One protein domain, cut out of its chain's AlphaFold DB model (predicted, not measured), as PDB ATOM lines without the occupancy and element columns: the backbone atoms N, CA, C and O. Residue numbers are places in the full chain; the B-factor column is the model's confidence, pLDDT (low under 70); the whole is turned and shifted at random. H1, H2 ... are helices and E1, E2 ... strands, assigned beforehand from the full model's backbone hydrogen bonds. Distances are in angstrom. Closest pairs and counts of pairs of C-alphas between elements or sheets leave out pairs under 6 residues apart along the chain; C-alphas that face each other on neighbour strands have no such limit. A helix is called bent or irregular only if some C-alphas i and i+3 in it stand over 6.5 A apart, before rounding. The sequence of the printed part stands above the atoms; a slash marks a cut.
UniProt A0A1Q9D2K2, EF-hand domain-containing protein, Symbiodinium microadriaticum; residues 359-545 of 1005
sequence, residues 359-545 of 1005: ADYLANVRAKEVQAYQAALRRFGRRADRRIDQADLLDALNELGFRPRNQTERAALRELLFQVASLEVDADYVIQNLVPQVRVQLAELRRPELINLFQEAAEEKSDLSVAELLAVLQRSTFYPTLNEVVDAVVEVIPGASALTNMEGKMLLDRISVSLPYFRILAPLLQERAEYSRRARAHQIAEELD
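AT A GLANCE: This is residues 359 to 545 of the 1005 residues of the protein "EF-hand domain-containing protein" of Symbiodinium microadriaticum (UniProt A0A1Q9D2K2). Two helical lobes, each with a tiny two-stranded sheet, are bridged by the bent helix H5: one lobe holds H2, H3, H4, H5a and the sheet E1 E2, the other H5b, H6, H7, H8 and the sheet E3 E4. The long helix H9 starts beside E3 in the second lobe and passes H7 and H5a, and residues 536 to 545 at its far end stick out. The printed part has 187 residues with nine named helices and four named strands, in the order H1 H2 E1 H3 H4 E2 H5 E3 H6 H7 H8 E4 H9; both sheets are antiparallel and the class is mostly helix. The whole is compact, with a radius of gyration of the C-alphas of 17.4 A and spans of 52 by 37 by 30 A.

IN THESE COORDINATES: The strands are E1, residues 387 to 389, E2, 424 to 426, E3, 463 to 465, and E4, 512 to 514. H9, residues 515 to 544, is 42.2 A long and ends at C-alpha 544 (-17.509, -21.128, 59.961). H5, residues 427 to 455, was assigned as one helix by its hydrogen bonds but is bent, C-alphas 445 and 448 being 7.4 A apart; its arms are H5a, 427 to 445, 25.2 A long, and H5b, 448 to 455. H5a is irregular, with C-alphas 432 and 435 6.7 A apart. H1, residues 359 to 363, begins at C-alpha 359 (7.190, -1.640, 34.488). The others are H2, 367 to 377, H3, 393 to 399, H4, 407 to 419, H6, 466 to 475, H7, 482 to 492, and H8, 505 to 510.

HOW THE PARTS SIT: E1 and E2 are antiparallel at 145 degrees, with N 388 and O 425 at 2.9 A. E3 and E4 are antiparallel at 144 degrees, with N 513 and O 464 at 2.7 A. H5 is the hub. H5a touches H4 at a shallow tilt of 34 degrees, only just short of steep, opposite ways; their closest C-alphas, Glu 409 and Leu 442, are 6.6 A apart. With residues 427 to 431 alone H5a touches H2, about perpendicular at 78 degrees, closest at C-alphas 377 and 427, 6.4 A. H2 and H3 only just touch, with 3 pairs of C-alphas within 8 A. H5a touches H1, closest at C-alphas 363 and 436, 4.1 A. H9 touches H7 at a steep tilt of 41 degrees, opposite ways, C-alphas 488 and 521 being closest at 6.7 A. H6 touches H8, about perpendicular at 86 degrees, closest at C-alphas 466 and 508, 4.9 A. H4 and H9 are apart. Every O i to N i+4 pair is within hydrogen-bond range in H1, H2, H3, H4, H5b, H6, H7 and H8; H5a has 13 of 15 and H9 25 of 26.

THE WHOLE: The C-alphas farthest apart, Ala 384 and Glu 460, are 55.3 A apart. The printed part has no cut. H7 to H8 is a long link of 12 residues. The mean pLDDT of the printed part is 91.6, and residue 504 is under 70.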
ATOM      1  N   ALA A 359       6.405  -0.941  33.481       77.75
ATOM      2  CA  ALA A 359       7.190  -1.640  34.488       77.75
ATOM      3  C   ALA A 359       7.493  -0.772  35.721       77.75
ATOM      4  O   ALA A 359       7.373  -1.276  36.834       77.75
ATOM      5  N   ASP A 360       7.801   0.519  35.553       83.50
ATOM      6  CA  ASP A 360       8.038   1.443  36.676       83.50
ATOM      7  C   ASP A 360       6.776   1.571  37.532       83.50
ATOM      8  O   ASP A 360       6.842   1.548  38.761       83.50
ATOM      9  N   TYR A 361       5.606   1.660  36.890       85.25
ATOM     10  CA  TYR A 361       4.338   1.690  37.608       85.25
ATOM     11  C   TYR A 361       4.113   0.387  38.390       85.25
ATOM     12  O   TYR A 361       3.902   0.417  39.603       85.25
ATOM     13  N   LEU A 362       4.172  -0.764  37.711       80.06
ATOM     14  CA  LEU A 362       3.896  -2.069  38.321       80.06
ATOM     15  C   LEU A 362       4.905  -2.438  39.422       80.06
ATOM     16  O   LEU A 362       4.538  -3.129  40.377       80.06
ATOM     17  N   ALA A 363       6.138  -1.937  39.333       80.88
ATOM     18  CA  ALA A 363       7.172  -2.136  40.340       80.88
ATOM     19  C   ALA A 363       6.923  -1.378  41.658       80.88
ATOM     20  O   ALA A 363       7.509  -1.725  42.683       80.88
ATOM     21  N   ASN A 364       6.046  -0.370  41.677       87.69
ATOM     22  CA  ASN A 364       5.734   0.383  42.891       87.69
ATOM     23  C   ASN A 364       4.619  -0.299  43.707       87.69
ATOM     24  O   ASN A 364       3.429  -0.136  43.430       87.69
ATOM     25  N   VAL A 365       4.989  -1.028  44.765       85.88
ATOM     26  CA  VAL A 365       4.025  -1.562  45.748       85.88
ATOM     27  C   VAL A 365       3.606  -0.463  46.725       85.88
ATOM     28  O   VAL A 365       4.444   0.202  47.338       85.88
ATOM     29  N   ARG A 366       2.298  -0.254  46.892       89.88
ATOM     30  CA  ARG A 366       1.771   0.856  47.707       89.88
ATOM     31  C   ARG A 366       1.727   0.517  49.191       89.88
ATOM     32  O   ARG A 366       1.461  -0.616  49.560       89.88
ATOM     33  N   ALA A 367       1.847   1.513  50.072       90.56
ATOM     34  CA  ALA A 367       1.828   1.303  51.529       90.56
ATOM     35  C   ALA A 367       0.588   0.532  52.054       90.56
ATOM     36  O   ALA A 367       0.717  -0.281  52.968       90.56
ATOM     37  N   LYS A 368      -0.595   0.733  51.446       90.56
ATOM     38  CA  LYS A 368      -1.831  -0.034  51.730       90.56
ATOM     39  C   LYS A 368      -1.679  -1.521  51.362       90.56
ATOM     40  O   LYS A 368      -2.124  -2.384  52.110       90.56
ATOM     41  N   GLU A 369      -1.011  -1.813  50.246       92.62
ATOM     42  CA  GLU A 369      -0.703  -3.174  49.786       92.62
ATOM     43  C   GLU A 369       0.390  -3.817  50.642       92.62
ATOM     44  O   GLU A 369       0.231  -4.954  51.058       92.62
ATOM     45  N   VAL A 370       1.448  -3.078  51.009       94.50
ATOM     46  CA  VAL A 370       2.508  -3.568  51.911       94.50
ATOM     47  C   VAL A 370       1.914  -4.098  53.218       94.50
ATOM     48  O   VAL A 370       2.273  -5.188  53.651       94.50
ATOM     49  N   GLN A 371       0.971  -3.376  53.836       94.62
ATOM     50  CA  GLN A 371       0.303  -3.837  55.062       94.62
ATOM     51  C   GLN A 371      -0.546  -5.097  54.835       94.62
ATOM     52  O   GLN A 371      -0.503  -6.018  55.654       94.62
ATOM     53  N   ALA A 372      -1.289  -5.153  53.728       93.12
ATOM     54  CA  ALA A 372      -2.093  -6.310  53.345       93.12
ATOM     55  C   ALA A 372      -1.214  -7.552  53.099       93.12
ATOM     56  O   ALA A 372      -1.455  -8.619  53.661       93.12
ATOM     57  N   TYR A 373      -0.122  -7.394  52.352       95.56
ATOM     58  CA  TYR A 373       0.793  -8.480  52.013       95.56
ATOM     59  C   TYR A 373       1.581  -8.925  53.243       95.56
ATOM     60  O   TYR A 373       1.657 -10.119  53.509       95.56
ATOM     61  N   GLN A 374       2.040  -8.005  54.098       95.44
ATOM     62  CA  GLN A 374       2.611  -8.366  55.399       95.44
ATOM     63  C   GLN A 374       1.624  -9.130  56.295       95.44
ATOM     64  O   GLN A 374       2.072  -9.918  57.128       95.44
ATOM     65  N   ALA A 375       0.311  -8.905  56.187       93.94
ATOM     66  CA  ALA A 375      -0.685  -9.667  56.942       93.94
ATOM     67  C   ALA A 375      -0.860 -11.092  56.386       93.94
ATOM     68  O   ALA A 375      -0.910 -12.037  57.171       93.94
ATOM     69  N   ALA A 376      -0.883 -11.256  55.059       94.62
ATOM     70  CA  ALA A 376      -0.985 -12.565  54.408       94.62
ATOM     71  C   ALA A 376       0.291 -13.409  54.594       94.62
ATOM     72  O   ALA A 376       0.227 -14.550  55.042       94.62
ATOM     73  N   LEU A 377       1.466 -12.819  54.342       95.44
ATOM     74  CA  LEU A 377       2.769 -13.489  54.424       95.44
ATOM     75  C   LEU A 377       3.094 -14.021  55.834       95.44
ATOM     76  O   LEU A 377       3.796 -15.022  55.966       95.44
ATOM     77  N   ARG A 378       2.525 -13.431  56.898       94.25
ATOM     78  CA  ARG A 378       2.634 -13.959  58.276       94.25
ATOM     79  C   ARG A 378       2.070 -15.374  58.445       94.25
ATOM     80  O   ARG A 378       2.439 -16.021  59.416       94.25
ATOM     81  N   ARG A 379       1.202 -15.850  57.544       91.31
ATOM     82  CA  ARG A 379       0.636 -17.212  57.582       91.31
ATOM     83  C   ARG A 379       1.652 -18.290  57.191       91.31
ATOM     84  O   ARG A 379       1.567 -19.398  57.703       91.31
ATOM     85  N   PHE A 380       2.612 -17.952  56.329       93.62
ATOM     86  CA  PHE A 380       3.639 -18.875  55.825       93.62
ATOM     87  C   PHE A 380       4.904 -18.890  56.694       93.62
ATOM     88  O   PHE A 380       5.717 -19.805  56.607       93.62
ATOM     89  N   GLY A 381       5.064 -17.900  57.578       87.44
ATOM     90  CA  GLY A 381       6.159 -17.866  58.540       87.44
ATOM     91  C   GLY A 381       6.031 -18.963  59.597       87.44
ATOM     92  O   GLY A 381       5.384 -18.764  60.624       87.44
ATOM     93  N   ARG A 382       6.716 -20.096  59.396       82.38
ATOM     94  CA  ARG A 382       6.793 -21.212  60.370       82.38
ATOM     95  C   ARG A 382       7.450 -20.813  61.703       82.38
ATOM     96  O   ARG A 382       7.391 -21.562  62.678       82.38
ATOM     97  N   ARG A 383       8.103 -19.648  61.747       78.38
ATOM     98  CA  ARG A 383       8.814 -19.078  62.897       78.38
ATOM     99  C   ARG A 383       8.425 -17.611  63.108       78.38
ATOM    100  O   ARG A 383       7.959 -16.919  62.207       78.38
ATOM    101  N   ALA A 384       8.684 -17.109  64.316       83.12
ATOM    102  CA  ALA A 384       8.411 -15.720  64.701       83.12
ATOM    103  C   ALA A 384       9.297 -14.666  63.993       83.12
ATOM    104  O   ALA A 384       9.096 -13.468  64.189       83.12
ATOM    105  N   ASP A 385      10.271 -15.098  63.189       86.75
ATOM    106  CA  ASP A 385      11.220 -14.264  62.439       86.75
ATOM    107  C   ASP A 385      10.654 -13.696  61.120       86.75
ATOM    108  O   ASP A 385      11.286 -12.828  60.525       86.75
ATOM    109  N   ARG A 386       9.439 -14.105  60.708       90.44
ATOM    110  CA  ARG A 386       8.764 -13.690  59.455       90.44
ATOM    111  C   ARG A 386       9.490 -14.119  58.174       90.44
ATOM    112  O   ARG A 386       9.331 -13.475  57.131       90.44
ATOM    113  N   ARG A 387      10.262 -15.201  58.247       95.25
ATOM    114  CA  ARG A 387      10.890 -15.823  57.080       95.25
ATOM    115  C   ARG A 387       9.977 -16.843  56.433       95.25
ATOM    116  O   ARG A 387       9.229 -17.534  57.117       95.25
ATOM    117  N   ILE A 388      10.054 -16.907  55.113       96.50
ATOM    118  CA  ILE A 388       9.291 -17.819  54.268       96.50
ATOM    119  C   ILE A 388      10.288 -18.763  53.609       96.50
ATOM    120  O   ILE A 388      11.253 -18.305  52.991       96.50
ATOM    121  N   ASP A 389      10.067 -20.065  53.749       95.31
ATOM    122  CA  ASP A 389      10.879 -21.079  53.080       95.31
ATOM    123  C   ASP A 389      10.640 -21.005  51.559       95.31
ATOM    124  O   ASP A 389       9.515 -20.786  51.111       95.31
ATOM    125  N   GLN A 390      11.669 -21.228  50.737       92.88
ATOM    126  CA  GLN A 390      11.559 -21.166  49.269       92.88
ATOM    127  C   GLN A 390      10.479 -22.114  48.706       92.88
ATOM    128  O   GLN A 390       9.869 -21.813  47.682       92.88
ATOM    129  N   ALA A 391      10.202 -23.226  49.399       89.56
ATOM    130  CA  ALA A 391       9.107 -24.143  49.075       89.56
ATOM    131  C   ALA A 391       7.714 -23.519  49.299       89.56
ATOM    132  O   ALA A 391       6.827 -23.692  48.469       89.56
ATOM    133  N   ASP A 392       7.546 -22.744  50.373       95.00
ATOM    134  CA  ASP A 392       6.283 -22.084  50.735       95.00
ATOM    135  C   ASP A 392       6.071 -20.775  49.939       95.00
ATOM    136  O   ASP A 392       4.978 -20.207  49.924       95.00
ATOM    137  N   LEU A 393       7.110 -20.276  49.257       95.75
ATOM    138  CA  LEU A 393       7.112 -18.976  48.582       95.75
ATOM    139  C   LEU A 393       6.169 -18.908  47.367       95.75
ATOM    140  O   LEU A 393       5.601 -17.848  47.100       95.75
ATOM    141  N   LEU A 394       5.953 -20.019  46.654       94.81
ATOM    142  CA  LEU A 394       4.969 -20.072  45.566       94.81
ATOM    143  C   LEU A 394       3.534 -19.982  46.106       94.81
ATOM    144  O   LEU A 394       2.713 -19.256  45.545       94.81
ATOM    145  N   ASP A 395       3.239 -20.658  47.218       93.12
ATOM    146  CA  ASP A 395       1.929 -20.586  47.871       93.12
ATOM    147  C   ASP A 395       1.687 -19.225  48.529       93.12
ATOM    148  O   ASP A 395       0.579 -18.690  48.462       93.12
ATOM    149  N   ALA A 396       2.744 -18.602  49.050       96.12
ATOM    150  CA  ALA A 396       2.718 -17.226  49.515       96.12
ATOM    151  C   ALA A 396       2.404 -16.231  48.380       96.12
ATOM    152  O   ALA A 396       1.524 -15.387  48.540       96.12
ATOM    153  N   LEU A 397       3.053 -16.343  47.212       97.00
ATOM    154  CA  LEU A 397       2.738 -15.516  46.036       97.00
ATOM    155  C   LEU A 397       1.314 -15.762  45.518       97.00
ATOM    156  O   LEU A 397       0.596 -14.810  45.211       97.00
ATOM    157  N   ASN A 398       0.885 -17.025  45.472       94.62
ATOM    158  CA  ASN A 398      -0.493 -17.396  45.176       94.62
ATOM    159  C   ASN A 398      -1.465 -16.672  46.127       94.62
ATOM    160  O   ASN A 398      -2.454 -16.111  45.658       94.62
ATOM    161  N   GLU A 399      -1.178 -16.637  47.432       94.81
ATOM    162  CA  GLU A 399      -2.007 -15.963  48.442       94.81
ATOM    163  C   GLU A 399      -2.093 -14.442  48.253       94.81
ATOM    164  O   GLU A 399      -3.140 -13.847  48.513       94.81
ATOM    165  N   LEU A 400      -1.042 -13.817  47.716       96.31
ATOM    166  CA  LEU A 400      -1.048 -12.404  47.319       96.31
ATOM    167  C   LEU A 400      -1.810 -12.123  46.005       96.31
ATOM    168  O   LEU A 400      -1.898 -10.970  45.596       96.31
ATOM    169  N   GLY A 401      -2.367 -13.144  45.344       95.25
ATOM    170  CA  GLY A 401      -3.089 -13.005  44.073       95.25
ATOM    171  C   GLY A 401      -2.227 -13.186  42.817       95.25
ATOM    172  O   GLY A 401      -2.695 -12.921  41.710       95.25
ATOM    173  N   PHE A 402      -0.985 -13.672  42.943       95.81
ATOM    174  CA  PHE A 402      -0.105 -13.967  41.802       95.81
ATOM    175  C   PHE A 402      -0.280 -15.389  41.275       95.81
ATOM    176  O   PHE A 402       0.692 -16.122  41.098       95.81
ATOM    177  N   ARG A 403      -1.524 -15.797  41.004       91.38
ATOM    178  CA  ARG A 403      -1.780 -17.117  40.432       91.38
ATOM    179  C   ARG A 403      -1.339 -17.158  38.959       91.38
ATOM    180  O   ARG A 403      -1.858 -16.371  38.155       91.38
ATOM    181  N   PRO A 404      -0.437 -18.071  38.568       93.06
ATOM    182  CA  PRO A 404      -0.135 -18.314  37.164       93.06
ATOM    183  C   PRO A 404      -1.273 -19.113  36.500       93.06
ATOM    184  O   PRO A 404      -1.910 -19.957  37.133       93.06
ATOM    185  N   ARG A 405      -1.554 -18.816  35.228       88.19
ATOM    186  CA  ARG A 405      -2.722 -19.301  34.464       88.19
ATOM    187  C   ARG A 405      -2.425 -20.401  33.443       88.19
ATOM    188  O   ARG A 405      -3.364 -20.900  32.831       88.19
ATOM    189  N   ASN A 406      -1.148 -20.651  33.172       89.06
ATOM    190  CA  ASN A 406      -0.664 -21.552  32.131       89.06
ATOM    191  C   ASN A 406       0.786 -21.984  32.435       89.06
ATOM    192  O   ASN A 406       1.448 -21.444  33.332       89.06
ATOM    193  N   GLN A 407       1.317 -22.932  31.655       86.25
ATOM    194  CA  GLN A 407       2.680 -23.443  31.845       86.25
ATOM    195  C   GLN A 407       3.776 -22.383  31.637       86.25
ATOM    196  O   GLN A 407       4.793 -22.430  32.324       86.25
ATOM    197  N   THR A 408       3.588 -21.400  30.749       92.62
ATOM    198  CA  THR A 408       4.598 -20.356  30.494       92.62
ATOM    199  C   THR A 408       4.721 -19.370  31.656       92.62
ATOM    200  O   THR A 408       5.835 -19.042  32.058       92.62
ATOM    201  N   GLU A 409       3.604 -18.953  32.258       95.06
ATOM    202  CA  GLU A 409       3.598 -18.167  33.494       95.06
ATOM    203  C   GLU A 409       4.182 -18.963  34.667       95.06
ATOM    204  O   GLU A 409       4.987 -18.422  35.420       95.06
ATOM    205  N   ARG A 410       3.853 -20.258  34.805       92.44
ATOM    206  CA  ARG A 410       4.441 -21.112  35.855       92.44
ATOM    207  C   ARG A 410       5.946 -21.280  35.699       92.44
ATOM    208  O   ARG A 410       6.658 -21.166  36.693       92.44
ATOM    209  N   ALA A 411       6.438 -21.507  34.483       92.19
ATOM    210  CA  ALA A 411       7.870 -21.586  34.206       92.19
ATOM    211  C   ALA A 411       8.578 -20.260  34.530       92.19
ATOM    212  O   ALA A 411       9.614 -20.271  35.187       92.19
ATOM    213  N   ALA A 412       7.990 -19.121  34.155       95.88
ATOM    214  CA  ALA A 412       8.546 -17.806  34.469       95.88
ATOM    215  C   ALA A 412       8.542 -17.489  35.976       95.88
ATOM    216  O   ALA A 412       9.517 -16.933  36.476       95.88
ATOM    217  N   LEU A 413       7.494 -17.869  36.720       96.12
ATOM    218  CA  LEU A 413       7.491 -17.748  38.182       96.12
ATOM    219  C   LEU A 413       8.531 -18.676  38.821       96.12
ATOM    220  O   LEU A 413       9.271 -18.225  39.687       96.12
ATOM    221  N   ARG A 414       8.627 -19.942  38.389       94.31
ATOM    222  CA  ARG A 414       9.650 -20.891  38.870       94.31
ATOM    223  C   ARG A 414      11.067 -20.354  38.632       94.31
ATOM    224  O   ARG A 414      11.889 -20.439  39.536       94.31
ATOM    225  N   GLU A 415      11.330 -19.748  37.476       96.06
ATOM    226  CA  GLU A 415      12.613 -19.112  37.150       96.06
ATOM    227  C   GLU A 415      12.911 -17.905  38.061       96.06
ATOM    228  O   GLU A 415      13.982 -17.844  38.660       96.06
ATOM    229  N   LEU A 416      11.951 -16.991  38.267       96.50
ATOM    230  CA  LEU A 416      12.106 -15.884  39.226       96.50
ATOM    231  C   LEU A 416      12.356 -16.388  40.659       96.50
ATOM    232  O   LEU A 416      13.199 -15.846  41.368       96.50
ATOM    233  N   LEU A 417      11.660 -17.448  41.081       95.75
ATOM    234  CA  LEU A 417      11.836 -18.077  42.395       95.75
ATOM    235  C   LEU A 417      13.186 -18.798  42.536       95.75
ATOM    236  O   LEU A 417      13.732 -18.850  43.637       95.75
ATOM    237  N   PHE A 418      13.740 -19.326  41.442       94.69
ATOM    238  CA  PHE A 418      15.067 -19.944  41.400       94.69
ATOM    239  C   PHE A 418      16.196 -18.903  41.460       94.69
ATOM    240  O   PHE A 418      17.248 -19.158  42.042       94.69
ATOM    241  N   GLN A 419      15.965 -17.700  40.922       96.12
ATOM    242  CA  GLN A 419      16.898 -16.570  41.014       96.12
ATOM    243  C   GLN A 419      17.004 -15.982  42.435       96.12
ATOM    244  O   GLN A 419      17.983 -15.296  42.744       96.12
ATOM    245  N   VAL A 420      16.053 -16.274  43.333       96.69
ATOM    246  CA  VAL A 420      16.158 -15.915  44.754       96.69
ATOM    247  C   VAL A 420      17.175 -16.833  45.441       96.69
ATOM    248  O   VAL A 420      16.869 -17.945  45.855       96.69
ATOM    249  N   ALA A 421      18.404 -16.340  45.598       91.62
ATOM    250  CA  ALA A 421      19.552 -17.107  46.094       91.62
ATOM    251  C   ALA A 421      19.495 -17.544  47.581       91.62
ATOM    252  O   ALA A 421      20.485 -18.066  48.096       91.62
ATOM    253  N   SER A 422      18.383 -17.316  48.290       94.81
ATOM    254  CA  SER A 422      18.217 -17.658  49.710       94.81
ATOM    255  C   SER A 422      17.096 -18.676  49.909       94.81
ATOM    256  O   SER A 422      15.988 -18.480  49.421       94.81
ATOM    257  N   LEU A 423      17.378 -19.728  50.685       94.75
ATOM    258  CA  LEU A 423      16.403 -20.765  51.057       94.75
ATOM    259  C   LEU A 423      15.307 -20.244  52.000       94.75
ATOM    260  O   LEU A 423      14.189 -20.746  51.970       94.75
ATOM    261  N   GLU A 424      15.636 -19.250  52.829       95.62
ATOM    262  CA  GLU A 424      14.705 -18.511  53.686       95.62
ATOM    263  C   GLU A 424      14.665 -17.053  53.207       95.62
ATOM    264  O   GLU A 424      15.713 -16.410  53.089       95.62
ATOM    265  N   VAL A 425      13.477 -16.513  52.942       96.50
ATOM    266  CA  VAL A 425      13.293 -15.157  52.405       96.50
ATOM    267  C   VAL A 425      12.492 -14.311  53.391       96.50
ATOM    268  O   VAL A 425      11.401 -14.701  53.809       96.50
ATOM    269  N   ASP A 426      13.018 -13.146  53.777       96.19
ATOM    270  CA  ASP A 426      12.307 -12.218  54.664       96.19
ATOM    271  C   ASP A 426      11.075 -11.632  53.938       96.19
ATOM    272  O   ASP A 426      11.170 -11.195  52.787       96.19
ATOM    273  N   ALA A 427       9.918 -11.568  54.607       95.69
ATOM    274  CA  ALA A 427       8.664 -11.098  53.998       95.69
ATOM    275  C   ALA A 427       8.758  -9.690  53.360       95.69
ATOM    276  O   ALA A 427       8.129  -9.428  52.335       95.69
ATOM    277  N   ASP A 428       9.574  -8.793  53.920       95.69
ATOM    278  CA  ASP A 428       9.788  -7.456  53.355       95.69
ATOM    279  C   ASP A 428      10.591  -7.493  52.040       95.69
ATOM    280  O   ASP A 428      10.317  -6.696  51.143       95.69
ATOM    281  N   TYR A 429      11.505  -8.458  51.857       96.75
ATOM    282  CA  TYR A 429      12.185  -8.669  50.572       96.75
ATOM    283  C   TYR A 429      11.199  -9.147  49.501       96.75
ATOM    284  O   TYR A 429      11.223  -8.628  48.382       96.75
ATOM    285  N   VAL A 430      10.304 -10.082  49.851       96.69
ATOM    286  CA  VAL A 430       9.250 -10.575  48.947       96.69
ATOM    287  C   VAL A 430       8.401  -9.411  48.437       96.69
ATOM    288  O   VAL A 430       8.214  -9.271  47.233       96.69
ATOM    289  N   ILE A 431       7.952  -8.533  49.336       96.12
ATOM    290  CA  ILE A 431       7.098  -7.391  48.984       96.12
ATOM    291  C   ILE A 431       7.860  -6.323  48.186       96.12
ATOM    292  O   ILE A 431       7.317  -5.790  47.225       96.12
ATOM    293  N   GLN A 432       9.098  -5.989  48.562       95.50
ATOM    294  CA  GLN A 432       9.833  -4.869  47.955       95.50
ATOM    295  C   GLN A 432      10.582  -5.228  46.665       95.50
ATOM    296  O   GLN A 432      10.902  -4.326  45.898       95.50
ATOM    297  N   ASN A 433      10.885  -6.509  46.423       96.06
ATOM    298  CA  ASN A 433      11.726  -6.939  45.298       96.06
ATOM    299  C   ASN A 433      11.028  -7.981  44.418       96.06
ATOM    300  O   ASN A 433      10.943  -7.793  43.205       96.06
ATOM    301  N   LEU A 434      10.504  -9.060  45.010       96.38
ATOM    302  CA  LEU A 434       9.948 -10.180  44.241       96.38
ATOM    303  C   LEU A 434       8.578  -9.848  43.634       96.38
ATOM    304  O   LEU A 434       8.371 -10.069  42.445       96.38
ATOM    305  N   VAL A 435       7.661  -9.273  44.416       96.56
ATOM    306  CA  VAL A 435       6.324  -8.858  43.954       96.56
ATOM    307  C   VAL A 435       6.392  -7.905  42.743       96.56
ATOM    308  O   VAL A 435       5.742  -8.203  41.741       96.56
ATOM    309  N   PRO A 436       7.211  -6.831  42.752       95.81
ATOM    310  CA  PRO A 436       7.512  -6.021  41.568       95.81
ATOM    311  C   PRO A 436       7.891  -6.828  40.319       95.81
ATOM    312  O   PRO A 436       7.307  -6.632  39.254       95.81
ATOM    313  N   GLN A 437       8.838  -7.762  40.444       95.88
ATOM    314  CA  GLN A 437       9.321  -8.564  39.317       95.88
ATOM    315  C   GLN A 437       8.239  -9.515  38.792       95.88
ATOM    316  O   GLN A 437       8.031  -9.602  37.582       95.88
ATOM    317  N   VAL A 438       7.496 -10.168  39.691       96.19
ATOM    318  CA  VAL A 438       6.376 -11.057  39.343       96.19
ATOM    319  C   VAL A 438       5.256 -10.285  38.637       96.19
ATOM    320  O   VAL A 438       4.758 -10.761  37.616       96.19
ATOM    321  N   ARG A 439       4.903  -9.075  39.103       95.19
ATOM    322  CA  ARG A 439       3.929  -8.193  38.432       95.19
ATOM    323  C   ARG A 439       4.339  -7.878  36.995       95.19
ATOM    324  O   ARG A 439       3.534  -8.066  36.085       95.19
ATOM    325  N   VAL A 440       5.576  -7.423  36.787       93.44
ATOM    326  CA  VAL A 440       6.087  -7.057  35.453       93.44
ATOM    327  C   VAL A 440       6.140  -8.278  34.531       93.44
ATOM    328  O   VAL A 440       5.634  -8.221  33.411       93.44
ATOM    329  N   GLN A 441       6.671  -9.404  35.014       95.31
ATOM    330  CA  GLN A 441       6.801 -10.629  34.225       95.31
ATOM    331  C   GLN A 441       5.435 -11.206  33.820       95.31
ATOM    332  O   GLN A 441       5.239 -11.572  32.660       95.31
ATOM    333  N   LEU A 442       4.462 -11.249  34.740       94.69
ATOM    334  CA  LEU A 442       3.098 -11.687  34.424       94.69
ATOM    335  C   LEU A 442       2.376 -10.707  33.491       94.69
ATOM    336  O   LEU A 442       1.656 -11.150  32.599       94.69
ATOM    337  N   ALA A 443       2.565  -9.395  33.655       92.38
ATOM    338  CA  ALA A 443       1.953  -8.398  32.779       92.38
ATOM    339  C   ALA A 443       2.460  -8.510  31.331       92.38
ATOM    340  O   ALA A 443       1.651  -8.450  30.403       92.38
ATOM    341  N   GLU A 444       3.759  -8.742  31.120       93.06
ATOM    342  CA  GLU A 444       4.314  -8.936  29.775       93.06
ATOM    343  C   GLU A 444       3.907 -10.281  29.154       93.06
ATOM    344  O   GLU A 444       3.537 -10.315  27.980       93.06
ATOM    345  N   LEU A 445       3.849 -11.374  29.926       94.88
ATOM    346  CA  LEU A 445       3.323 -12.656  29.425       94.88
ATOM    347  C   LEU A 445       1.830 -12.579  29.056       94.88
ATOM    348  O   LEU A 445       1.403 -13.203  28.083       94.88
ATOM    349  N   ARG A 446       1.041 -11.776  29.784       94.44
ATOM    350  CA  ARG A 446      -0.397 -11.554  29.530       94.44
ATOM    351  C   ARG A 446      -0.679 -10.463  28.487       94.44
ATOM    352  O   ARG A 446      -1.803 -10.399  27.984       94.44
ATOM    353  N   ARG A 447       0.312  -9.641  28.105       92.50
ATOM    354  CA  ARG A 447       0.215  -8.543  27.112       92.50
ATOM    355  C   ARG A 447      -0.605  -8.906  25.861       92.50
ATOM    356  O   ARG A 447      -1.539  -8.156  25.568       92.50
ATOM    357  N   PRO A 448      -0.363 -10.024  25.141       94.06
ATOM    358  CA  PRO A 448      -1.147 -10.356  23.948       94.06
ATOM    359  C   PRO A 448      -2.615 -10.710  24.245       94.06
ATOM    360  O   PRO A 448      -3.489 -10.347  23.460       94.06
ATOM    361  N   GLU A 449      -2.918 -11.380  25.365       93.19
ATOM    362  CA  GLU A 449      -4.307 -11.670  25.764       93.19
ATOM    363  C   GLU A 449      -5.044 -10.368  26.107       93.19
ATOM    364  O   GLU A 449      -6.149 -10.130  25.618       93.19
ATOM    365  N   LEU A 450      -4.402  -9.490  26.882       92.69
ATOM    366  CA  LEU A 450      -4.961  -8.205  27.301       92.69
ATOM    367  C   LEU A 450      -5.230  -7.268  26.114       92.69
ATOM    368  O   LEU A 450      -6.300  -6.667  26.052       92.69
ATOM    369  N   ILE A 451      -4.316  -7.182  25.142       92.88
ATOM    370  CA  ILE A 451      -4.523  -6.388  23.919       92.88
ATOM    371  C   ILE A 451      -5.745  -6.899  23.134       92.88
ATOM    372  O   ILE A 451      -6.583  -6.097  22.718       92.88
ATOM    373  N   ASN A 452      -5.897  -8.219  22.983       92.38
ATOM    374  CA  ASN A 452      -7.059  -8.804  22.306       92.38
ATOM    375  C   ASN A 452      -8.365  -8.545  23.082       92.38
ATOM    376  O   ASN A 452      -9.367  -8.161  22.484       92.38
ATOM    377  N   LEU A 453      -8.357  -8.702  24.411       92.62
ATOM    378  CA  LEU A 453      -9.514  -8.436  25.276       92.62
ATOM    379  C   LEU A 453      -9.958  -6.967  25.243       92.62
ATOM    380  O   LEU A 453     -11.158  -6.697  25.284       92.62
ATOM    381  N   PHE A 454      -9.007  -6.033  25.149       94.62
ATOM    382  CA  PHE A 454      -9.285  -4.610  24.974       94.62
ATOM    383  C   PHE A 454      -9.986  -4.347  23.634       94.62
ATOM    384  O   PHE A 454     -11.066  -3.758  23.605       94.62
ATOM    385  N   GLN A 455      -9.423  -4.854  22.531       92.00
ATOM    386  CA  GLN A 455      -9.994  -4.713  21.184       92.00
ATOM    387  C   GLN A 455     -11.383  -5.358  21.052       92.00
ATOM    388  O   GLN A 455     -12.259  -4.792  20.405       92.00
ATOM    389  N   GLU A 456     -11.615  -6.515  21.687       90.31
ATOM    390  CA  GLU A 456     -12.920  -7.203  21.708       90.31
ATOM    391  C   GLU A 456     -14.020  -6.457  22.492       90.31
ATOM    392  O   GLU A 456     -15.173  -6.896  22.496       90.31
ATOM    393  N   ALA A 457     -13.694  -5.384  23.216       91.88
ATOM    394  CA  ALA A 457     -14.663  -4.623  24.006       91.88
ATOM    395  C   ALA A 457     -14.725  -3.136  23.654       91.88
ATOM    396  O   ALA A 457     -15.782  -2.529  23.809       91.88
ATOM    397  N   ALA A 458     -13.645  -2.564  23.130       92.69
ATOM    398  CA  ALA A 458     -13.614  -1.211  22.594       92.69
ATOM    399  C   ALA A 458     -14.237  -1.160  21.179       92.69
ATOM    400  O   ALA A 458     -13.674  -0.542  20.284       92.69
ATOM    401  N   GLU A 459     -15.381  -1.831  20.963       76.56
ATOM    402  CA  GLU A 459     -15.871  -2.318  19.652       76.56
ATOM    403  C   GLU A 459     -15.957  -1.258  18.522       76.56
ATOM    404  O   GLU A 459     -15.942  -1.633  17.351       76.56
ATOM    405  N   GLU A 460     -15.975   0.045  18.844       77.81
ATOM    406  CA  GLU A 460     -15.802   1.162  17.889       77.81
ATOM    407  C   GLU A 460     -14.914   2.329  18.407       77.81
ATOM    408  O   GLU A 460     -14.769   3.344  17.724       77.81
ATOM    409  N   LYS A 461     -14.330   2.236  19.612       82.88
ATOM    410  CA  LYS A 461     -13.646   3.348  20.311       82.88
ATOM    411  C   LYS A 461     -12.154   3.056  20.505       82.88
ATOM    412  O   LYS A 461     -11.743   1.904  20.513       82.88
ATOM    413  N   SER A 462     -11.338   4.089  20.729       88.31
ATOM    414  CA  SER A 462      -9.945   3.908  21.182       88.31
ATOM    415  C   SER A 462      -9.833   3.522  22.661       88.31
ATOM    416  O   SER A 462      -8.812   2.976  23.071       88.31
ATOM    417  N   ASP A 463     -10.874   3.809  23.446       94.12
ATOM    418  CA  ASP A 463     -10.864   3.773  24.907       94.12
ATOM    419  C   ASP A 463     -12.078   2.996  25.444       94.12
ATOM    420  O   ASP A 463     -13.173   3.064  24.877       94.12
ATOM    421  N   LEU A 464     -11.907   2.332  26.589       94.75
ATOM    422  CA  LEU A 464     -12.986   1.692  27.346       94.75
ATOM    423  C   LEU A 464     -13.552   2.653  28.400       94.75
ATOM    424  O   LEU A 464     -12.801   3.215  29.191       94.75
ATOM    425  N   SER A 465     -14.872   2.785  28.501       92.94
ATOM    426  CA  SER A 465     -15.514   3.300  29.723       92.94
ATOM    427  C   SER A 465     -15.293   2.346  30.905       92.94
ATOM    428  O   SER A 465     -15.002   1.163  30.718       92.94
ATOM    429  N   VAL A 466     -15.515   2.802  32.143       92.38
ATOM    430  CA  VAL A 466     -15.394   1.931  33.334       92.38
ATOM    431  C   VAL A 466     -16.399   0.766  33.294       92.38
ATOM    432  O   VAL A 466     -16.124  -0.320  33.806       92.38
ATOM    433  N   ALA A 467     -17.555   0.957  32.650       90.62
ATOM    434  CA  ALA A 467     -18.539  -0.102  32.434       90.62
ATOM    435  C   ALA A 467     -18.058  -1.156  31.415       90.62
ATOM    436  O   ALA A 467     -18.213  -2.355  31.656       90.62
ATOM    437  N   GLU A 468     -17.443  -0.724  30.309       93.19
ATOM    438  CA  GLU A 468     -16.821  -1.618  29.320       93.19
ATOM    439  C   GLU A 468     -15.607  -2.344  29.938       93.19
ATOM    440  O   GLU A 468     -15.497  -3.560  29.795       93.19
ATOM    441  N   LEU A 469     -14.781  -1.653  30.737       94.50
ATOM    442  CA  LEU A 469     -13.707  -2.243  31.545       94.50
ATOM    443  C   LEU A 469     -14.238  -3.351  32.466       94.50
ATOM    444  O   LEU A 469     -13.774  -4.484  32.386       94.50
ATOM    445  N   LEU A 470     -15.242  -3.073  33.303       92.06
ATOM    446  CA  LEU A 470     -15.850  -4.084  34.179       92.06
ATOM    447  C   LEU A 470     -16.369  -5.298  33.393       92.06
ATOM    448  O   LEU A 470     -16.181  -6.437  33.827       92.06
ATOM    449  N   ALA A 471     -16.972  -5.078  32.222       90.62
ATOM    450  CA  ALA A 471     -17.404  -6.161  31.345       90.62
ATOM    451  C   ALA A 471     -16.218  -6.985  30.806       90.62
ATOM    452  O   ALA A 471     -16.319  -8.212  30.756       90.62
ATOM    453  N   VAL A 472     -15.087  -6.358  30.458       93.06
ATOM    454  CA  VAL A 472     -13.841  -7.053  30.076       93.06
ATOM    455  C   VAL A 472     -13.298  -7.900  31.221       93.06
ATOM    456  O   VAL A 472     -13.039  -9.083  31.020       93.06
ATOM    457  N   LEU A 473     -13.182  -7.346  32.430       92.25
ATOM    458  CA  LEU A 473     -12.583  -8.057  33.567       92.25
ATOM    459  C   LEU A 473     -13.413  -9.308  33.939       92.25
ATOM    460  O   LEU A 473     -12.869 -10.400  34.129       92.25
ATOM    461  N   GLN A 474     -14.746  -9.205  33.866       89.44
ATOM    462  CA  GLN A 474     -15.669 -10.345  33.991       89.44
ATOM    463  C   GLN A 474     -15.532 -11.349  32.818       89.44
ATOM    464  O   GLN A 474     -15.565 -12.576  33.009       89.44
ATOM    465  N   ARG A 475     -15.298 -10.860  31.587       85.12
ATOM    466  CA  ARG A 475     -14.881 -11.673  30.421       85.12
ATOM    467  C   ARG A 475     -13.461 -12.261  30.569       85.12
ATOM    468  O   ARG A 475     -13.139 -13.180  29.819       85.12
ATOM    469  N   SER A 476     -12.688 -11.925  31.601       85.12
ATOM    470  CA  SER A 476     -11.416 -12.582  31.970       85.12
ATOM    471  C   SER A 476     -11.444 -13.335  33.312       85.12
ATOM    472  O   SER A 476     -10.397 -13.570  33.895       85.12
ATOM    473  N   THR A 477     -12.636 -13.764  33.760       81.44
ATOM    474  CA  THR A 477     -12.907 -14.669  34.910       81.44
ATOM    475  C   THR A 477     -12.756 -14.098  36.318       81.44
ATOM    476  O   THR A 477     -13.133 -14.792  37.260       81.44
ATOM    477  N   PHE A 478     -12.280 -12.864  36.490       85.31
ATOM    478  CA  PHE A 478     -12.210 -12.215  37.801       85.31
ATOM    479  C   PHE A 478     -13.272 -11.120  37.948       85.31
ATOM    480  O   PHE A 478     -13.762 -10.545  36.978       85.31
ATOM    481  N   TYR A 479     -13.677 -10.882  39.193       89.38
ATOM    482  CA  TYR A 479     -14.836 -10.061  39.538       89.38
ATOM    483  C   TYR A 479     -14.424  -9.028  40.592       89.38
ATOM    484  O   TYR A 479     -14.751  -9.211  41.765       89.38
ATOM    485  N   PRO A 480     -13.673  -7.978  40.207       93.69
ATOM    486  CA  PRO A 480     -13.335  -6.908  41.133       93.69
ATOM    487  C   PRO A 480     -14.615  -6.176  41.541       93.69
ATOM    488  O   PRO A 480     -15.541  -5.994  40.741       93.69
ATOM    489  N   THR A 481     -14.671  -5.744  42.793       91.50
ATOM    490  CA  THR A 481     -15.723  -4.848  43.269       91.50
ATOM    491  C   THR A 481     -15.604  -3.490  42.578       91.50
ATOM    492  O   THR A 481     -14.523  -3.074  42.158       91.50
ATOM    493  N   LEU A 482     -16.716  -2.755  42.481       90.19
ATOM    494  CA  LEU A 482     -16.694  -1.409  41.900       90.19
ATOM    495  C   LEU A 482     -15.700  -0.491  42.634       90.19
ATOM    496  O   LEU A 482     -15.011   0.290  41.988       90.19
ATOM    497  N   ASN A 483     -15.586  -0.626  43.956       90.94
ATOM    498  CA  ASN A 483     -14.662   0.167  44.760       90.94
ATOM    499  C   ASN A 483     -13.201  -0.152  44.419       90.94
ATOM    500  O   ASN A 483     -12.421   0.775  44.268       90.94
ATOM    501  N   GLU A 484     -12.832  -1.423  44.220       93.12
ATOM    502  CA  GLU A 484     -11.475  -1.788  43.779       93.12
ATOM    503  C   GLU A 484     -11.155  -1.227  42.388       93.12
ATOM    504  O   GLU A 484     -10.045  -0.742  42.174       93.12
ATOM    505  N   VAL A 485     -12.127  -1.236  41.463       94.12
ATOM    506  CA  VAL A 485     -11.966  -0.627  40.131       94.12
ATOM    507  C   VAL A 485     -11.795   0.884  40.219       94.12
ATOM    508  O   VAL A 485     -10.887   1.411  39.584       94.12
ATOM    509  N   VAL A 486     -12.608   1.584  41.014       91.94
ATOM    510  CA  VAL A 486     -12.470   3.037  41.203       91.94
ATOM    511  C   VAL A 486     -11.151   3.374  41.900       91.94
ATOM    512  O   VAL A 486     -10.421   4.218  41.384       91.94
ATOM    513  N   ASP A 487     -10.800   2.680  42.990       91.81
ATOM    514  CA  ASP A 487      -9.521   2.835  43.697       91.81
ATOM    515  C   ASP A 487      -8.349   2.693  42.717       91.81
ATOM    516  O   ASP A 487      -7.490   3.566  42.694       91.81
ATOM    517  N   ALA A 488      -8.328   1.641  41.883       94.12
ATOM    518  CA  ALA A 488      -7.264   1.391  40.905       94.12
ATOM    519  C   ALA A 488      -7.247   2.402  39.743       94.12
ATOM    520  O   ALA A 488      -6.180   2.808  39.294       94.12
ATOM    521  N   VAL A 489      -8.409   2.838  39.255       93.81
ATOM    522  CA  VAL A 489      -8.524   3.835  38.175       93.81
ATOM    523  C   VAL A 489      -8.003   5.201  38.621       93.81
ATOM    524  O   VAL A 489      -7.216   5.815  37.907       93.81
ATOM    525  N   VAL A 490      -8.388   5.647  39.821       92.00
ATOM    526  CA  VAL A 490      -7.895   6.881  40.468       92.00
ATOM    527  C   VAL A 490      -6.386   6.840  40.698       92.00
ATOM    528  O   VAL A 490      -5.707   7.864  40.716       92.00
ATOM    529  N   GLU A 491      -5.885   5.632  40.895       91.06
ATOM    530  CA  GLU A 491      -4.508   5.302  41.186       91.06
ATOM    531  C   GLU A 491      -3.599   5.292  39.945       91.06
ATOM    532  O   GLU A 491      -2.482   5.807  40.030       91.06
ATOM    533  N   VAL A 492      -4.057   4.697  38.839       92.12
ATOM    534  CA  VAL A 492      -3.281   4.521  37.600       92.12
ATOM    535  C   VAL A 492      -3.421   5.719  36.662       92.12
ATOM    536  O   VAL A 492      -2.455   6.070  35.988       92.12
ATOM    537  N   ILE A 493      -4.605   6.337  36.582       92.44
ATOM    538  CA  ILE A 493      -4.896   7.388  35.597       92.44
ATOM    539  C   ILE A 493      -4.671   8.774  36.230       92.44
ATOM    540  O   ILE A 493      -5.427   9.171  37.124       92.44
ATOM    541  N   PRO A 494      -3.675   9.558  35.769       89.56
ATOM    542  CA  PRO A 494      -3.419  10.895  36.295       89.56
ATOM    543  C   PRO A 494      -4.657  11.797  36.194       89.56
ATOM    544  O   PRO A 494      -5.322  11.857  35.163       89.56
ATOM    545  N   GLY A 495      -4.972  12.510  37.277       88.12
ATOM    546  CA  GLY A 495      -6.120  13.423  37.344       88.12
ATOM    547  C   GLY A 495      -7.476  12.766  37.641       88.12
ATOM    548  O   GLY A 495      -8.414  13.483  37.987       88.12
ATOM    549  N   ALA A 496      -7.597  11.432  37.616       90.38
ATOM    550  CA  ALA A 496      -8.848  10.749  37.969       90.38
ATOM    551  C   ALA A 496      -9.265  10.961  39.444       90.38
ATOM    552  O   ALA A 496     -10.448  10.875  39.774       90.38
ATOM    553  N   SER A 497      -8.333  11.352  40.322       88.44
ATOM    554  CA  SER A 497      -8.620  11.791  41.697       88.44
ATOM    555  C   SER A 497      -9.512  13.034  41.791       88.44
ATOM    556  O   SER A 497     -10.219  13.189  42.781       88.44
ATOM    557  N   ALA A 498      -9.559  13.896  40.769       87.69
ATOM    558  CA  ALA A 498     -10.500  15.018  40.737       87.69
ATOM    559  C   ALA A 498     -11.961  14.562  40.535       87.69
ATOM    560  O   ALA A 498     -12.893  15.309  40.832       87.69
ATOM    561  N   LEU A 499     -12.168  13.337  40.034       81.88
ATOM    562  CA  LEU A 499     -13.481  12.784  39.704       81.88
ATOM    563  C   LEU A 499     -14.110  11.981  40.852       81.88
ATOM    564  O   LEU A 499     -15.318  11.768  40.819       81.88
ATOM    565  N   THR A 500     -13.356  11.581  41.884       78.06
ATOM    566  CA  THR A 500     -13.890  10.806  43.030       78.06
ATOM    567  C   THR A 500     -14.948  11.550  43.839       78.06
ATOM    568  O   THR A 500     -15.785  10.922  44.479       78.06
ATOM    569  N   ASN A 501     -14.954  12.881  43.763       83.25
ATOM    570  CA  ASN A 501     -15.978  13.733  44.368       83.25
ATOM    571  C   ASN A 501     -17.321  13.705  43.602       83.25
ATOM    572  O   ASN A 501     -18.283  14.333  44.041       83.25
ATOM    573  N   MET A 502     -17.408  13.024  42.451       79.75
ATOM    574  CA  MET A 502     -18.652  12.853  41.694       79.75
ATOM    575  C   MET A 502     -19.368  11.561  42.101       79.75
ATOM    576  O   MET A 502     -18.850  10.464  41.902       79.75
ATOM    577  N   GLU A 503     -20.597  11.670  42.613       75.56
ATOM    578  CA  GLU A 503     -21.361  10.497  43.045       75.56
ATOM    579  C   GLU A 503     -21.740   9.551  41.887       75.56
ATOM    580  O   GLU A 503     -22.434   9.907  40.928       75.56
ATOM    581  N   GLY A 504     -21.365   8.279  42.043       68.69
ATOM    582  CA  GLY A 504     -21.965   7.149  41.337       68.69
ATOM    583  C   GLY A 504     -21.798   7.165  39.814       68.69
ATOM    584  O   GLY A 504     -20.689   7.124  39.287       68.69
ATOM    585  N   LYS A 505     -22.924   7.126  39.088       72.56
ATOM    586  CA  LYS A 505     -22.954   6.783  37.653       72.56
ATOM    587  C   LYS A 505     -22.115   7.700  36.764       72.56
ATOM    588  O   LYS A 505     -21.535   7.210  35.805       72.56
ATOM    589  N   MET A 506     -22.003   8.993  37.081       78.31
ATOM    590  CA  MET A 506     -21.244   9.914  36.224       78.31
ATOM    591  C   MET A 506     -19.748   9.586  36.163       78.31
ATOM    592  O   MET A 506     -19.108   9.900  35.162       78.31
ATOM    593  N   LEU A 507     -19.194   8.951  37.201       79.06
ATOM    594  CA  LEU A 507     -17.798   8.517  37.220       79.06
ATOM    595  C   LEU A 507     -17.569   7.360  36.230       79.06
ATOM    596  O   LEU A 507     -16.551   7.337  35.543       79.06
ATOM    597  N   LEU A 508     -18.545   6.452  36.092       80.62
ATOM    598  CA  LEU A 508     -18.479   5.321  35.158       80.62
ATOM    599  C   LEU A 508     -18.476   5.755  33.687       80.62
ATOM    600  O   LEU A 508     -17.792   5.135  32.871       80.62
ATOM    601  N   ASP A 509     -19.243   6.801  33.370       83.62
ATOM    602  CA  ASP A 509     -19.467   7.271  32.000       83.62
ATOM    603  C   ASP A 509     -18.389   8.261  31.514       83.62
ATOM    604  O   ASP A 509     -18.224   8.440  30.309       83.62
ATOM    605  N   ARG A 510     -17.673   8.936  32.430       86.69
ATOM    606  CA  ARG A 510     -16.703  10.000  32.092       86.69
ATOM    607  C   ARG A 510     -15.250   9.555  32.012       86.69
ATOM    608  O   ARG A 510     -14.476  10.216  31.327       86.69
ATOM    609  N   ILE A 511     -14.860   8.502  32.726       91.50
ATOM    610  CA  ILE A 511     -13.480   8.013  32.674       91.50
ATOM    611  C   ILE A 511     -13.338   7.094  31.466       91.50
ATOM    612  O   ILE A 511     -13.947   6.022  31.423       91.50
ATOM    613  N   SER A 512     -12.509   7.513  30.511       93.44
ATOM    614  CA  SER A 512     -12.043   6.673  29.418       93.44
ATOM    615  C   SER A 512     -10.689   6.053  29.782       93.44
ATOM    616  O   SER A 512      -9.807   6.696  30.354       93.44
ATOM    617  N   VAL A 513     -10.551   4.760  29.514       95.50
ATOM    618  CA  VAL A 513      -9.376   3.947  29.816       95.50
ATOM    619  C   VAL A 513      -8.768   3.530  28.486       95.50
ATOM    620  O   VAL A 513      -9.288   2.647  27.804       95.50
ATOM    621  N   SER A 514      -7.680   4.190  28.101       94.50
ATOM    622  CA  SER A 514      -6.913   3.843  26.904       94.50
ATOM    623  C   SER A 514      -6.120   2.542  27.100       94.50
ATOM    624  O   SER A 514      -5.887   2.093  28.229       94.50
ATOM    625  N   LEU A 515      -5.684   1.929  25.995       93.50
ATOM    626  CA  LEU A 515      -4.962   0.649  26.000       93.50
ATOM    627  C   LEU A 515      -3.740   0.615  26.952       93.50
ATOM    628  O   LEU A 515      -3.587  -0.385  27.660       93.50
ATOM    629  N   PRO A 516      -2.893   1.661  27.051       92.12
ATOM    630  CA  PRO A 516      -1.767   1.645  27.983       92.12
ATOM    631  C   PRO A 516      -2.182   1.595  29.459       92.12
ATOM    632  O   PRO A 516      -1.640   0.794  30.220       92.12
ATOM    633  N   TYR A 517      -3.199   2.367  29.861       94.19
ATOM    634  CA  TYR A 517      -3.729   2.293  31.226       94.19
ATOM    635  C   TYR A 517      -4.426   0.957  31.486       94.19
ATOM    636  O   TYR A 517      -4.291   0.407  32.577       94.19
ATOM    637  N   PHE A 518      -5.107   0.378  30.490       95.25
ATOM    638  CA  PHE A 518      -5.689  -0.960  30.604       95.25
ATOM    639  C   PHE A 518      -4.632  -2.044  30.878       95.25
ATOM    640  O   PHE A 518      -4.858  -2.909  31.725       95.25
ATOM    641  N   ARG A 519      -3.463  -1.976  30.223       93.19
ATOM    642  CA  ARG A 519      -2.340  -2.906  30.458       93.19
ATOM    643  C   ARG A 519      -1.803  -2.867  31.891       93.19
ATOM    644  O   ARG A 519      -1.301  -3.884  32.355       93.19
ATOM    645  N   ILE A 520      -1.923  -1.735  32.585       93.56
ATOM    646  CA  ILE A 520      -1.567  -1.592  34.005       93.56
ATOM    647  C   ILE A 520      -2.738  -2.030  34.903       93.56
ATOM    648  O   ILE A 520      -2.559  -2.804  35.843       93.56
ATOM    649  N   LEU A 521      -3.948  -1.548  34.604       94.81
ATOM    650  CA  LEU A 521      -5.149  -1.769  35.409       94.81
ATOM    651  C   LEU A 521      -5.579  -3.233  35.455       94.81
ATOM    652  O   LEU A 521      -5.982  -3.698  36.516       94.81
ATOM    653  N   ALA A 522      -5.528  -3.964  34.339       95.31
ATOM    654  CA  ALA A 522      -6.052  -5.324  34.289       95.31
ATOM    655  C   ALA A 522      -5.249  -6.319  35.161       95.31
ATOM    656  O   ALA A 522      -5.892  -7.014  35.950       95.31
ATOM    657  N   PRO A 523      -3.897  -6.366  35.125       94.06
ATOM    658  CA  PRO A 523      -3.112  -7.161  36.074       94.06
ATOM    659  C   PRO A 523      -3.322  -6.734  37.531       94.06
ATOM    660  O   PRO A 523      -3.574  -7.587  38.377       94.06
ATOM    661  N   LEU A 524      -3.297  -5.425  37.817       94.44
ATOM    662  CA  LEU A 524      -3.456  -4.892  39.176       94.44
ATOM    663  C   LEU A 524      -4.834  -5.220  39.776       94.44
ATOM    664  O   LEU A 524      -4.949  -5.575  40.948       94.44
ATOM    665  N   LEU A 525      -5.898  -5.121  38.974       95.56
ATOM    666  CA  LEU A 525      -7.256  -5.469  39.393       95.56
ATOM    667  C   LEU A 525      -7.473  -6.972  39.507       95.56
ATOM    668  O   LEU A 525      -8.276  -7.390  40.338       95.56
ATOM    669  N   GLN A 526      -6.771  -7.780  38.711       94.25
ATOM    670  CA  GLN A 526      -6.768  -9.226  38.886       94.25
ATOM    671  C   GLN A 526      -6.117  -9.600  40.221       94.25
ATOM    672  O   GLN A 526      -6.749 -10.281  41.021       94.25
ATOM    673  N   GLU A 527      -4.901  -9.110  40.475       94.75
ATOM    674  CA  GLU A 527      -4.141  -9.323  41.713       94.75
ATOM    675  C   GLU A 527      -4.979  -8.946  42.943       94.75
ATOM    676  O   GLU A 527      -5.218  -9.781  43.816       94.75
ATOM    677  N   ARG A 528      -5.531  -7.724  42.963       95.00
ATOM    678  CA  ARG A 528      -6.390  -7.247  44.059       95.00
ATOM    679  C   ARG A 528      -7.658  -8.084  44.220       95.00
ATOM    680  O   ARG A 528      -7.994  -8.437  45.345       95.00
ATOM    681  N   ALA A 529      -8.341  -8.448  43.132       94.06
ATOM    682  CA  ALA A 529      -9.554  -9.265  43.209       94.06
ATOM    683  C   ALA A 529      -9.274 -10.700  43.692       94.06
ATOM    684  O   ALA A 529     -10.084 -11.260  44.431       94.06
ATOM    685  N   GLU A 530      -8.147 -11.302  43.297       93.50
ATOM    686  CA  GLU A 530      -7.717 -12.621  43.775       93.50
ATOM    687  C   GLU A 530      -7.300 -12.569  45.253       93.50
ATOM    688  O   GLU A 530      -7.776 -13.387  46.043       93.50
ATOM    689  N   TYR A 531      -6.521 -11.562  45.659       94.94
ATOM    690  CA  TYR A 531      -6.168 -11.320  47.061       94.94
ATOM    691  C   TYR A 531      -7.410 -11.104  47.943       94.94
ATOM    692  O   TYR A 531      -7.601 -11.809  48.935       94.94
ATOM    693  N   SER A 532      -8.306 -10.182  47.570       93.88
ATOM    694  CA  SER A 532      -9.549  -9.905  48.306       93.88
ATOM    695  C   SER A 532     -10.450 -11.137  48.403       93.88
ATOM    696  O   SER A 532     -11.054 -11.386  49.450       93.88
ATOM    697  N   ARG A 533     -10.525 -11.947  47.337       93.62
ATOM    698  CA  ARG A 533     -11.263 -13.218  47.320       93.62
ATOM    699  C   ARG A 533     -10.676 -14.212  48.327       93.62
ATOM    700  O   ARG A 533     -11.438 -14.747  49.128       93.62
ATOM    701  N   ARG A 534      -9.357 -14.405  48.360       93.88
ATOM    702  CA  ARG A 534      -8.687 -15.301  49.321       93.88
ATOM    703  C   ARG A 534      -8.789 -14.808  50.758       93.88
ATOM    704  O   ARG A 534      -9.187 -15.566  51.641       93.88
ATOM    705  N   ALA A 535      -8.540 -13.521  50.997       94.25
ATOM    706  CA  ALA A 535      -8.705 -12.901  52.309       94.25
ATOM    707  C   ALA A 535     -10.134 -13.102  52.851       94.25
ATOM    708  O   ALA A 535     -10.307 -13.511  54.003       94.25
ATOM    709  N   ARG A 536     -11.155 -12.917  52.000       95.25
ATOM    710  CA  ARG A 536     -12.562 -13.192  52.332       95.25
ATOM    711  C   ARG A 536     -12.837 -14.688  52.524       95.25
ATOM    712  O   ARG A 536     -13.579 -15.036  53.436       95.25
ATOM    713  N   ALA A 537     -12.235 -15.579  51.731       95.56
ATOM    714  CA  ALA A 537     -12.348 -17.030  51.917       95.56
ATOM    715  C   ALA A 537     -11.812 -17.466  53.292       95.56
ATOM    716  O   ALA A 537     -12.492 -18.202  54.003       95.56
ATOM    717  N   HIS A 538     -10.652 -16.949  53.707       94.00
ATOM    718  CA  HIS A 538     -10.093 -17.185  55.040       94.00
ATOM    719  C   HIS A 538     -10.982 -16.627  56.159       94.00
ATOM    720  O   HIS A 538     -11.268 -17.346  57.114       94.00
ATOM    721  N   GLN A 539     -11.498 -15.402  56.019       96.06
ATOM    722  CA  GLN A 539     -12.440 -14.825  56.986       96.06
ATOM    723  C   GLN A 539     -13.710 -15.683  57.137       96.06
ATOM    724  O   GLN A 539     -14.165 -15.932  58.253       96.06
ATOM    725  N   ILE A 540     -14.264 -16.179  56.024       96.69
ATOM    726  CA  ILE A 540     -15.416 -17.093  56.032       96.69
ATOM    727  C   ILE A 540     -15.034 -18.437  56.674       96.69
ATOM    728  O   ILE A 540     -15.817 -18.990  57.439       96.69
ATOM    729  N   ALA A 541     -13.839 -18.973  56.418       96.50
ATOM    730  CA  ALA A 541     -13.383 -20.212  57.049       96.50
ATOM    731  C   ALA A 541     -13.258 -20.099  58.578       96.50
ATOM    732  O   ALA A 541     -13.591 -21.051  59.287       96.50
ATOM    733  N   GLU A 542     -12.800 -18.948  59.075       96.12
ATOM    734  CA  GLU A 542     -12.725 -18.630  60.504       96.12
ATOM    735  C   GLU A 542     -14.129 -18.464  61.114       96.12
ATOM    736  O   GLU A 542     -14.432 -19.107  62.118       96.12
ATOM    737  N   GLU A 543     -15.028 -17.704  60.473       96.62
ATOM    738  CA  GLU A 543     -16.438 -17.559  60.888       96.62
ATOM    739  C   GLU A 543     -17.155 -18.919  60.990       96.62
ATOM    740  O   GLU A 543     -17.941 -19.177  61.909       96.62
ATOM    741  N   LEU A 544     -16.880 -19.815  60.041       96.12
ATOM    742  CA  LEU A 544     -17.509 -21.128  59.961       96.12
ATOM    743  C   LEU A 544     -16.875 -22.182  60.876       96.12
ATOM    744  O   LEU A 544     -17.539 -23.190  61.136       96.12
ATOM    745  N   ASP A 545     -15.685 -21.927  61.430       96.31
ATOM    746  CA  ASP A 545     -14.849 -22.896  62.161       96.31
ATOM    747  C   ASP A 545     -14.552 -24.144  61.311       96.31
ATOM    748  O   ASP A 545     -14.914 -25.278  61.635       96.31
TER     749      ASP A 545